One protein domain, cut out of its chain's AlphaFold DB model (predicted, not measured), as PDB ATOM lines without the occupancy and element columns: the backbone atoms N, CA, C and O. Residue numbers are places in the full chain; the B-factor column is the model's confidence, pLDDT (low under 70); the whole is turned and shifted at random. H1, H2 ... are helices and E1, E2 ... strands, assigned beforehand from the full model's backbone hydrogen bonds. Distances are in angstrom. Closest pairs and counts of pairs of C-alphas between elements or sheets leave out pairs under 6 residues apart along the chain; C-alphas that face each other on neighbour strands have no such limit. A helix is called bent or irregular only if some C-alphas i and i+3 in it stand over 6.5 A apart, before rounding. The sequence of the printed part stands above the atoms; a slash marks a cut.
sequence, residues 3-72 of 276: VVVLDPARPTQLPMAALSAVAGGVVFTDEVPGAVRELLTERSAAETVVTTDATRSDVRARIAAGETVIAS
ATOM      1  N   VAL A   3     181.073 -89.297 329.232       96.12
ATOM      2  CA  VAL A   3     182.166 -89.095 330.183       96.12
ATOM      3  C   VAL A   3     182.437 -87.599 330.275       96.12
ATOM      4  O   VAL A   3     182.814 -86.964 329.291       96.12
ATOM      5  N   VAL A   4     182.228 -87.026 331.454       95.56
ATOM      6  CA  VAL A   4     182.583 -85.643 331.766       95.56
ATOM      7  C   VAL A   4     183.924 -85.653 332.487       95.56
ATOM      8  O   VAL A   4     184.026 -86.171 333.599       95.56
ATOM      9  N   VAL A   5     184.945 -85.092 331.843       94.25
ATOM     10  CA  VAL A   5     186.294 -84.978 332.407       94.25
ATOM     11  C   VAL A   5     186.466 -83.568 332.955       94.25
ATOM     12  O   VAL A   5     186.498 -82.590 332.205       94.25
ATOM     13  N   LEU A   6     186.539 -83.473 334.273       91.75
ATOM     14  CA  LEU A   6     186.798 -82.242 334.997       91.75
ATOM     15  C   LEU A   6     188.301 -81.974 335.042       91.75
ATOM     16  O   LEU A   6     189.114 -82.895 335.035       91.75
ATOM     17  N   ASP A   7     188.653 -80.696 335.114       87.00
ATOM     18  CA  ASP A   7     190.027 -80.275 335.357       87.00
ATOM     19  C   ASP A   7     190.413 -80.639 336.806       87.00
ATOM     20  O   ASP A   7     189.735 -80.174 337.726       87.00
ATOM     21  N   PRO A   8     191.457 -81.454 337.049       82.81
ATOM     22  CA  PRO A   8     191.869 -81.818 338.404       82.81
ATOM     23  C   PRO A   8     192.315 -80.615 339.248       82.81
ATOM     24  O   PRO A   8     192.106 -80.636 340.460       82.81
ATOM     25  N   ALA A   9     192.859 -79.557 338.634       78.44
ATOM     26  CA  ALA A   9     193.229 -78.323 339.332       78.44
ATOM     27  C   ALA A   9     191.999 -77.451 339.635       78.44
ATOM     28  O   ALA A   9     191.960 -76.701 340.608       78.44
ATOM     29  N   ARG A  10     190.945 -77.554 338.816       85.44
ATOM     30  CA  ARG A  10     189.708 -76.764 338.947       85.44
ATOM     31  C   ARG A  10     188.470 -77.660 338.858       85.44
ATOM     32  O   ARG A  10     187.625 -77.463 337.981       85.44
ATOM     33  N   PRO A  11     188.300 -78.617 339.785       87.12
ATOM     34  CA  PRO A  11     187.312 -79.684 339.639       87.12
ATOM     35  C   PRO A  11     185.869 -79.184 339.808       87.12
ATOM     36  O   PRO A  11     184.918 -79.867 339.447       87.12
ATOM     37  N   THR A  12     185.673 -77.960 340.300       88.38
ATOM     38  CA  THR A  12     184.363 -77.296 340.355       88.38
ATOM     39  C   THR A  12     183.974 -76.602 339.042       88.38
ATOM     40  O   THR A  12     182.833 -76.156 338.907       88.38
ATOM     41  N   GLN A  13     184.873 -76.514 338.053       87.88
ATOM     42  CA  GLN A  13     184.579 -75.933 336.741       87.88
ATOM     43  C   GLN A  13     183.991 -76.983 335.800       87.88
ATOM     44  O   GLN A  13     184.706 -77.721 335.121       87.88
ATOM     45  N   LEU A  14     182.659 -77.018 335.738       87.94
ATOM     46  CA  LEU A  14     181.929 -77.845 334.783       87.94
ATOM     47  C   LEU A  14     181.928 -77.187 333.387       87.94
ATOM     48  O   LEU A  14     181.490 -76.037 333.261       87.94
ATOM     49  N   PRO A  15     182.324 -77.897 332.311       88.19
ATOM     50  CA  PRO A  15     182.159 -77.398 330.951       88.19
ATOM     51  C   PRO A  15     180.688 -77.094 330.666       88.19
ATOM     52  O   PRO A  15     179.827 -77.939 330.898       88.19
ATOM     53  N   MET A  16     180.381 -75.934 330.081       89.56
ATOM     54  CA  MET A  16     178.990 -75.583 329.739       89.56
ATOM     55  C   MET A  16     178.319 -76.632 328.838       89.56
ATOM     56  O   MET A  16     177.129 -76.903 328.982       89.56
ATOM     57  N   ALA A  17     179.089 -77.280 327.958       91.69
ATOM     58  CA  ALA A  17     178.610 -78.383 327.125       91.69
ATOM     59  C   ALA A  17     178.148 -79.609 327.943       91.69
ATOM     60  O   ALA A  17     177.289 -80.358 327.484       91.69
ATOM     61  N   ALA A  18     178.669 -79.803 329.159       92.56
ATOM     62  CA  ALA A  18     178.322 -80.916 330.042       92.56
ATOM     63  C   ALA A  18     177.031 -80.678 330.839       92.56
ATOM     64  O   ALA A  18     176.510 -81.624 331.430       92.56
ATOM     65  N   LEU A  19     176.477 -79.458 330.839       92.06
ATOM     66  CA  LEU A  19     175.340 -79.089 331.689       92.06
ATOM     67  C   LEU A  19     174.124 -80.005 331.481       92.06
ATOM     68  O   LEU A  19     173.539 -80.498 332.442       92.06
ATOM     69  N   SER A  20     173.779 -80.300 330.223       92.25
ATOM     70  CA  SER A  20     172.671 -81.215 329.916       92.25
ATOM     71  C   SER A  20     172.985 -82.666 330.285       92.25
ATOM     72  O   SER A  20     172.065 -83.420 330.592       92.25
ATOM     73  N   ALA A  21     174.257 -83.071 330.239       92.12
ATOM     74  CA  ALA A  21     174.671 -84.443 330.518       92.12
ATOM     75  C   ALA A  21     174.624 -84.765 332.018       92.12
ATOM     76  O   ALA A  21     174.310 -85.896 332.387       92.12
ATOM     77  N   VAL A  22     174.899 -83.785 332.884       93.62
ATOM     78  CA  VAL A  22     174.893 -83.981 334.346       93.62
ATOM     79  C   VAL A  22     173.512 -83.794 334.984       93.62
ATOM     80  O   VAL A  22     173.285 -84.255 336.102       93.62
ATOM     81  N   ALA A  23     172.561 -83.168 334.281       91.25
ATOM     82  CA  ALA A  23     171.225 -82.863 334.804       91.25
ATOM     83  C   ALA A  23     170.399 -84.113 335.181       91.25
ATOM     84  O   ALA A  23     169.567 -84.060 336.084       91.25
ATOM     85  N   GLY A  24     170.633 -85.245 334.504       87.56
ATOM     86  CA  GLY A  24     169.963 -86.527 334.769       87.56
ATOM     87  C   GLY A  24     170.508 -87.301 335.977       87.56
ATOM     88  O   GLY A  24     169.984 -88.367 336.311       87.56
ATOM     89  N   GLY A  25     171.538 -86.765 336.633       93.50
ATOM     90  CA  GLY A  25     172.351 -87.452 337.627       93.50
ATOM     91  C   GLY A  25     173.601 -88.086 337.017       93.50
ATOM     92  O   GLY A  25     173.693 -88.272 335.803       93.50
ATOM     93  N   VAL A  26     174.575 -88.387 337.872       96.38
ATOM     94  CA  VAL A  26     175.916 -88.836 337.473       96.38
ATOM     95  C   VAL A  26     176.401 -90.004 338.331       96.38
ATOM     96  O   VAL A  26     175.914 -90.208 339.441       96.38
ATOM     97  N   VAL A  27     177.377 -90.752 337.827       96.38
ATOM     98  CA  VAL A  27     178.235 -91.641 338.620       96.38
ATOM     99  C   VAL A  27     179.605 -90.980 338.742       96.38
ATOM    100  O   VAL A  27     180.153 -90.519 337.743       96.38
ATOM    101  N   PHE A  28     180.166 -90.931 339.945       95.94
ATOM    102  CA  PHE A  28     181.509 -90.402 340.164       95.94
ATOM    103  C   PHE A  28     182.541 -91.523 340.215       95.94
ATOM    104  O   PHE A  28     182.314 -92.553 340.850       95.94
ATOM    105  N   THR A  29     183.701 -91.296 339.615       95.50
ATOM    106  CA  THR A  29     184.910 -92.049 339.966       95.50
ATOM    107  C   THR A  29     185.421 -91.613 341.344       95.50
ATOM    108  O   THR A  29     185.079 -90.538 341.846       95.50
ATOM    109  N   ASP A  30     186.184 -92.471 342.018       93.56
ATOM    110  CA  ASP A  30     186.579 -92.310 343.422       93.56
ATOM    111  C   ASP A  30     187.445 -91.073 343.687       93.56
ATOM    112  O   ASP A  30     187.292 -90.457 344.739       93.56
ATOM    113  N   GLU A  31     188.257 -90.642 342.722       93.75
ATOM    114  CA  GLU A  31     189.123 -89.467 342.858       93.75
ATOM    115  C   GLU A  31     188.371 -88.127 342.862       93.75
ATOM    116  O   GLU A  31     188.937 -87.115 343.275       93.75
ATOM    117  N   VAL A  32     187.106 -88.092 342.418       93.50
ATOM    118  CA  VAL A  32     186.349 -86.834 342.345       93.50
ATOM    119  C   VAL A  32     186.133 -86.270 343.757       93.50
ATOM    120  O   VAL A  32     185.502 -86.946 344.582       93.50
ATOM    121  N   PRO A  33     186.585 -85.028 344.041       92.31
ATOM    122  CA  PRO A  33     186.506 -84.444 345.376       92.31
ATOM    123  C   PRO A  33     185.078 -84.358 345.921       92.31
ATOM    124  O   PRO A  33     184.135 -84.052 345.189       92.31
ATOM    125  N   GLY A  34     184.924 -84.534 347.238       92.00
ATOM    126  CA  GLY A  34     183.624 -84.464 347.921       92.00
ATOM    127  C   GLY A  34     182.850 -83.171 347.642       92.00
ATOM    128  O   GLY A  34     181.657 -83.224 347.365       92.00
ATOM    129  N   ALA A  35     183.544 -82.031 347.581       89.62
ATOM    130  CA  ALA A  35     182.937 -80.741 347.253       89.62
ATOM    131  C   ALA A  35     182.256 -80.716 345.871       89.62
ATOM    132  O   ALA A  35     181.263 -80.024 345.690       89.62
ATOM    133  N   VAL A  36     182.750 -81.483 344.891       90.75
ATOM    134  CA  VAL A  36     182.101 -81.622 343.576       90.75
ATOM    135  C   VAL A  36     180.907 -82.568 343.662       90.75
ATOM    136  O   VAL A  36     179.869 -82.317 343.049       90.75
ATOM    137  N   ARG A  37     181.035 -83.642 344.448       93.31
ATOM    138  CA  ARG A  37     179.960 -84.620 344.663       93.31
ATOM    139  C   ARG A  37     178.727 -84.001 345.310       93.31
ATOM    140  O   ARG A  37     177.618 -84.400 344.986       93.31
ATOM    141  N   GLU A  38     178.908 -82.995 346.161       91.62
ATOM    142  CA  GLU A  38     177.811 -82.231 346.766       91.62
ATOM    143  C   GLU A  38     177.054 -81.344 345.760       91.62
ATOM    144  O   GLU A  38     175.895 -80.997 345.995       91.62
ATOM    145  N   LEU A  39     177.675 -80.990 344.628       91.06
ATOM    146  CA  LEU A  39     177.096 -80.092 343.622       91.06
ATOM    147  C   LEU A  39     176.243 -80.807 342.568       91.06
ATOM    148  O   LEU A  39     175.425 -80.158 341.913       91.06
ATOM    149  N   LEU A  40     176.416 -82.118 342.377       92.44
ATOM    150  CA  LEU A  40     175.667 -82.899 341.386       92.44
ATOM    151  C   LEU A  40     174.919 -84.053 342.054       92.44
ATOM    152  O   LEU A  40     175.311 -84.578 343.088       92.44
ATOM    153  N   THR A  41     173.821 -84.487 341.441       93.81
ATOM    154  CA  THR A  41     173.037 -85.610 341.969       93.81
ATOM    155  C   THR A  41     173.675 -86.943 341.581       93.81
ATOM    156  O   THR A  41     173.629 -87.329 340.413       93.81
ATOM    157  N   GLU A  42     174.213 -87.683 342.547       94.06
ATOM    158  CA  GLU A  42     174.725 -89.036 342.304       94.06
ATOM    159  C   GLU A  42     173.577 -90.044 342.103       94.06
ATOM    160  O   GLU A  42     172.617 -90.093 342.876       94.06
ATOM    161  N   ARG A  43     173.658 -90.859 341.044       93.12
ATOM    162  CA  ARG A  43     172.725 -91.960 340.764       93.12
ATOM    163  C   ARG A  43     173.492 -93.154 340.216       93.12
ATOM    164  O   ARG A  43     174.072 -93.074 339.142       93.12
ATOM    165  N   SER A  44     173.397 -94.296 340.891       86.50
ATOM    166  CA  SER A  44     174.112 -95.532 340.530       86.50
ATOM    167  C   SER A  44     173.814 -96.075 339.124       86.50
ATOM    168  O   SER A  44     174.619 -96.825 338.585       86.50
ATOM    169  N   ALA A  45     172.679 -95.701 338.526       86.94
ATOM    170  CA  ALA A  45     172.281 -96.086 337.169       86.94
ATOM    171  C   ALA A  45     172.399 -94.940 336.143       86.94
ATOM    172  O   ALA A  45     171.795 -95.015 335.074       86.94
ATOM    173  N   ALA A  46     173.107 -93.852 336.467       89.62
ATOM    174  CA  ALA A  46     173.294 -92.756 335.525       89.62
ATOM    175  C   ALA A  46     174.183 -93.164 334.343       89.62
ATOM    176  O   ALA A  46     175.180 -93.868 334.486       89.62
ATOM    177  N   GLU A  47     173.840 -92.657 333.162       91.94
ATOM    178  CA  GLU A  47     174.622 -92.868 331.942       91.94
ATOM    179  C   GLU A  47     175.884 -91.998 331.866       91.94
ATOM    180  O   GLU A  47     176.778 -92.274 331.054       91.94
ATOM    181  N   THR A  48     175.941 -90.948 332.686       95.94
ATOM    182  CA  THR A  48     177.021 -89.964 332.729       95.94
ATOM    183  C   THR A  48     177.997 -90.311 333.847       95.94
ATOM    184  O   THR A  48     177.597 -90.361 335.008       95.94
ATOM    185  N   VAL A  49     179.274 -90.512 333.513       96.00
ATOM    186  CA  VAL A  49     180.359 -90.573 334.505       96.00
ATOM    187  C   VAL A  49     181.069 -89.234 334.574       96.00
ATOM    188  O   VAL A  49     181.368 -88.644 333.540       96.00
ATOM    189  N   VAL A  50     181.343 -88.772 335.788       95.75
ATOM    190  CA  VAL A  50     182.167 -87.598 336.073       95.75
ATOM    191  C   VAL A  50     183.478 -88.074 336.693       95.75
ATOM    192  O   VAL A  50     183.456 -88.871 337.629       95.75
ATOM    193  N   THR A  51     184.601 -87.591 336.167       95.12
ATOM    194  CA  THR A  51     185.963 -87.972 336.580       95.12
ATOM    195  C   THR A  51     186.905 -86.777 336.484       95.12
ATOM    196  O   THR A  51     186.666 -85.881 335.676       95.12
ATOM    197  N   THR A  52     187.973 -86.749 337.282       92.81
ATOM    198  CA  THR A  52     189.099 -85.807 337.103       92.81
ATOM    199  C   THR A  52     190.320 -86.480 336.470       92.81
ATOM    200  O   THR A  52     191.325 -85.819 336.228       92.81
ATOM    201  N   ASP A  53     190.254 -87.786 336.195       91.50
ATOM    202  CA  ASP A  53     191.352 -88.570 335.635       91.50
ATOM    203  C   ASP A  53     190.886 -89.405 334.431       91.50
ATOM    204  O   ASP A  53     190.393 -90.531 334.534       91.50
ATOM    205  N   ALA A  54     191.113 -88.857 333.235       90.38
ATOM    206  CA  ALA A  54     190.817 -89.540 331.978       90.38
ATOM    207  C   ALA A  54     191.737 -90.743 331.687       90.38
ATOM    208  O   ALA A  54     191.508 -91.473 330.718       90.38
ATOM    209  N   THR A  55     192.802 -90.947 332.471       92.25
ATOM    210  CA  THR A  55     193.786 -92.014 332.252       92.25
ATOM    211  C   THR A  55     193.425 -93.323 332.943       92.25
ATOM    212  O   THR A  55     193.988 -94.360 332.582       92.25
ATOM    213  N   ARG A  56     192.446 -93.310 333.855       93.00
ATOM    214  CA  ARG A  56     191.958 -94.512 334.534       93.00
ATOM    215  C   ARG A  56     191.480 -95.571 333.549       93.00
ATOM    216  O   ARG A  56     190.913 -95.266 332.499       93.00
ATOM    217  N   SER A  57     191.683 -96.838 333.894       92.56
ATOM    218  CA  SER A  57     191.368 -97.964 333.008       92.56
ATOM    219  C   SER A  57     189.872 -98.094 332.702       92.56
ATOM    220  O   SER A  57     189.511 -98.372 331.559       92.56
ATOM    221  N   ASP A  58     189.007 -97.845 333.687       91.88
ATOM    222  CA  ASP A  58     187.547 -97.824 333.553       91.88
ATOM    223  C   ASP A  58     187.076 -96.685 332.638       91.88
ATOM    224  O   ASP A  58     186.314 -96.918 331.699       91.88
ATOM    225  N   VAL A  59     187.590 -95.471 332.841       93.38
ATOM    226  CA  VAL A  59     187.288 -94.300 332.005       93.38
ATOM    227  C   VAL A  59     187.795 -94.502 330.576       93.38
ATOM    228  O   VAL A  59     187.039 -94.330 329.617       93.38
ATOM    229  N   ARG A  60     189.047 -94.945 330.410       94.75
ATOM    230  CA  ARG A  60     189.639 -95.251 329.100       94.75
ATOM    231  C   ARG A  60     188.835 -96.285 328.327       94.75
ATOM    232  O   ARG A  60     188.689 -96.132 327.118       94.75
ATOM    233  N   ALA A  61     188.309 -97.312 328.995       93.25
ATOM    234  CA  ALA A  61     187.474 -98.319 328.351       93.25
ATOM    235  C   ALA A  61     186.183 -97.710 327.776       93.25
ATOM    236  O   ALA A  61     185.814 -98.033 326.648       93.25
ATOM    237  N   ARG A  62     185.537 -96.783 328.497       92.75
ATOM    238  CA  ARG A  62     184.335 -96.070 328.019       92.75
ATOM    239  C   ARG A  62     184.642 -95.139 326.846       92.75
ATOM    240  O   ARG A  62     183.922 -95.144 325.851       92.75
ATOM    241  N   ILE A  63     185.748 -94.396 326.927       92.62
ATOM    242  CA  ILE A  63     186.220 -93.538 325.829       92.62
ATOM    243  C   ILE A  63     186.523 -94.387 324.586       92.62
ATOM    244  O   ILE A  63     186.077 -94.065 323.488       92.62
ATOM    245  N   ALA A  64     187.226 -95.511 324.754       93.06
ATOM    246  CA  ALA A  64     187.539 -96.437 323.667       93.06
ATOM    247  C   ALA A  64     186.289 -97.115 323.075       93.06
ATOM    248  O   ALA A  64     186.284 -97.455 321.894       93.06
ATOM    249  N   ALA A  65     185.221 -97.272 323.864       94.69
ATOM    250  CA  ALA A  65     183.921 -97.757 323.404       94.69
ATOM    251  C   ALA A  65     183.114 -96.709 322.603       94.69
ATOM    252  O   ALA A  65     182.026 -97.022 322.122       94.69
ATOM    253  N   GLY A  66     183.639 -95.490 322.428       93.50
ATOM    254  CA  GLY A  66     183.021 -94.433 321.624       93.50
ATOM    255  C   GLY A  66     181.988 -93.593 322.372       93.50
ATOM    256  O   GLY A  66     181.156 -92.943 321.738       93.50
ATOM    257  N   GLU A  67     182.009 -93.602 323.705       95.75
ATOM    258  CA  GLU A  67     181.150 -92.717 324.488       95.75
ATOM    259  C   GLU A  67     181.495 -91.236 324.273       95.75
ATOM    260  O   GLU A  67     182.633 -90.868 323.978       95.75
ATOM    261  N   THR A  68     180.498 -90.362 324.433       95.56
ATOM    262  CA  THR A  68     180.704 -88.918 324.251       95.56
ATOM    263  C   THR A  68     181.579 -88.371 325.375       95.56
ATOM    264  O   THR A  68     181.213 -88.489 326.542       95.56
ATOM    265  N   VAL A  69     182.701 -87.736 325.032       94.62
ATOM    266  CA  VAL A  69     183.602 -87.105 326.004       94.62
ATOM    267  C   VAL A  69     183.386 -85.600 326.008       94.62
ATOM    268  O   VAL A  69     183.500 -84.946 324.973       94.62
ATOM    269  N   ILE A  70     183.101 -85.051 327.185       93.81
ATOM    270  CA  ILE A  70     183.020 -83.612 327.414       93.81
ATOM    271  C   ILE A  70     184.078 -83.259 328.452       93.81
ATOM    272  O   ILE A  70     183.898 -83.519 329.638       93.81
ATOM    273  N   ALA A  71     185.191 -82.693 328.003       89.94
ATOM    274  CA  ALA A  71     186.299 -82.326 328.872       89.94
ATOM    275  C   ALA A  71     186.354 -80.813 329.087       89.94
ATOM    276  O   ALA A  71     186.049 -80.037 328.173       89.94
ATOM    277  N   SER A  72     186.784 -80.391 330.274       82.44
ATOM    278  CA  SER A  72     187.291 -79.031 330.453       82.44
ATOM    279  C   SER A  72     188.493 -78.830 329.527       82.44
ATOM    280  O   SER A  72     189.360 -79.704 329.460       82.44
TER     281      SER A  72
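What this domain is: This is residues 3 to 72 of the 276 residues of the protein "Nucleoside triphosphate pyrophosphohydrolase" of Rhodococcus rhodnii LMG 5362 (UniProt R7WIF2). A small parallel sheet, E2 E1 E3, lies between H1 over one face and H3 over the other, with H2 off the sheet. The 70 printed residues, under half in named elements, run E1 H1 H2 E2 H3 E3, mixed class. The whole is compact, radius of gyration of the C-alphas 10.8 A, spanning 28 by 25 by 22 A.

Where its parts are: Find E1, residues 3 to 5, from C-alpha 3 at (182.166, -89.095, 330.183). Next come H1, 16 to 22, 10.4 A and irregular, C-alphas 17 and 20 being 7.1 A apart; H2, 34 to 37; E2, 48 to 51; H3, 57 to 64, 10.2 A; and E3, 68 to 71, ending at C-alpha 71 (186.299, -82.326, 328.872).

How they stand to each other: Within hydrogen-bond range, N 4 of E1 is 2.8 A from O 49 of E2, and N 3 is 2.8 A from O 68 of E3. H1 is on the sheet, height 9.0 A, its closest C-alphas to E3 being Ala 18 and Ile 70, 6.0 A; H3 is on the opposite face, height 9.7 A, Val 3 and Ile 63 being its closest to E1, 7.4 A. E1, H1 H2, E2 is a strand-helix-strand unit, parallel neighbours with helices between; E2, H3, E3 is a split one, E1 between; both crossovers are right-handed. In H3 every O i to N i+4 pair is within range, in H1 1 of 3, with 2 of 4 for i+3; H2 is too short.

The domain as a whole: The farthest C-alphas, Ala 35 and Ala 65, are 29.3 A apart. The printed part has no cut, H1 to H2 is a long link, and no printed residue is under 70 in pLDDT.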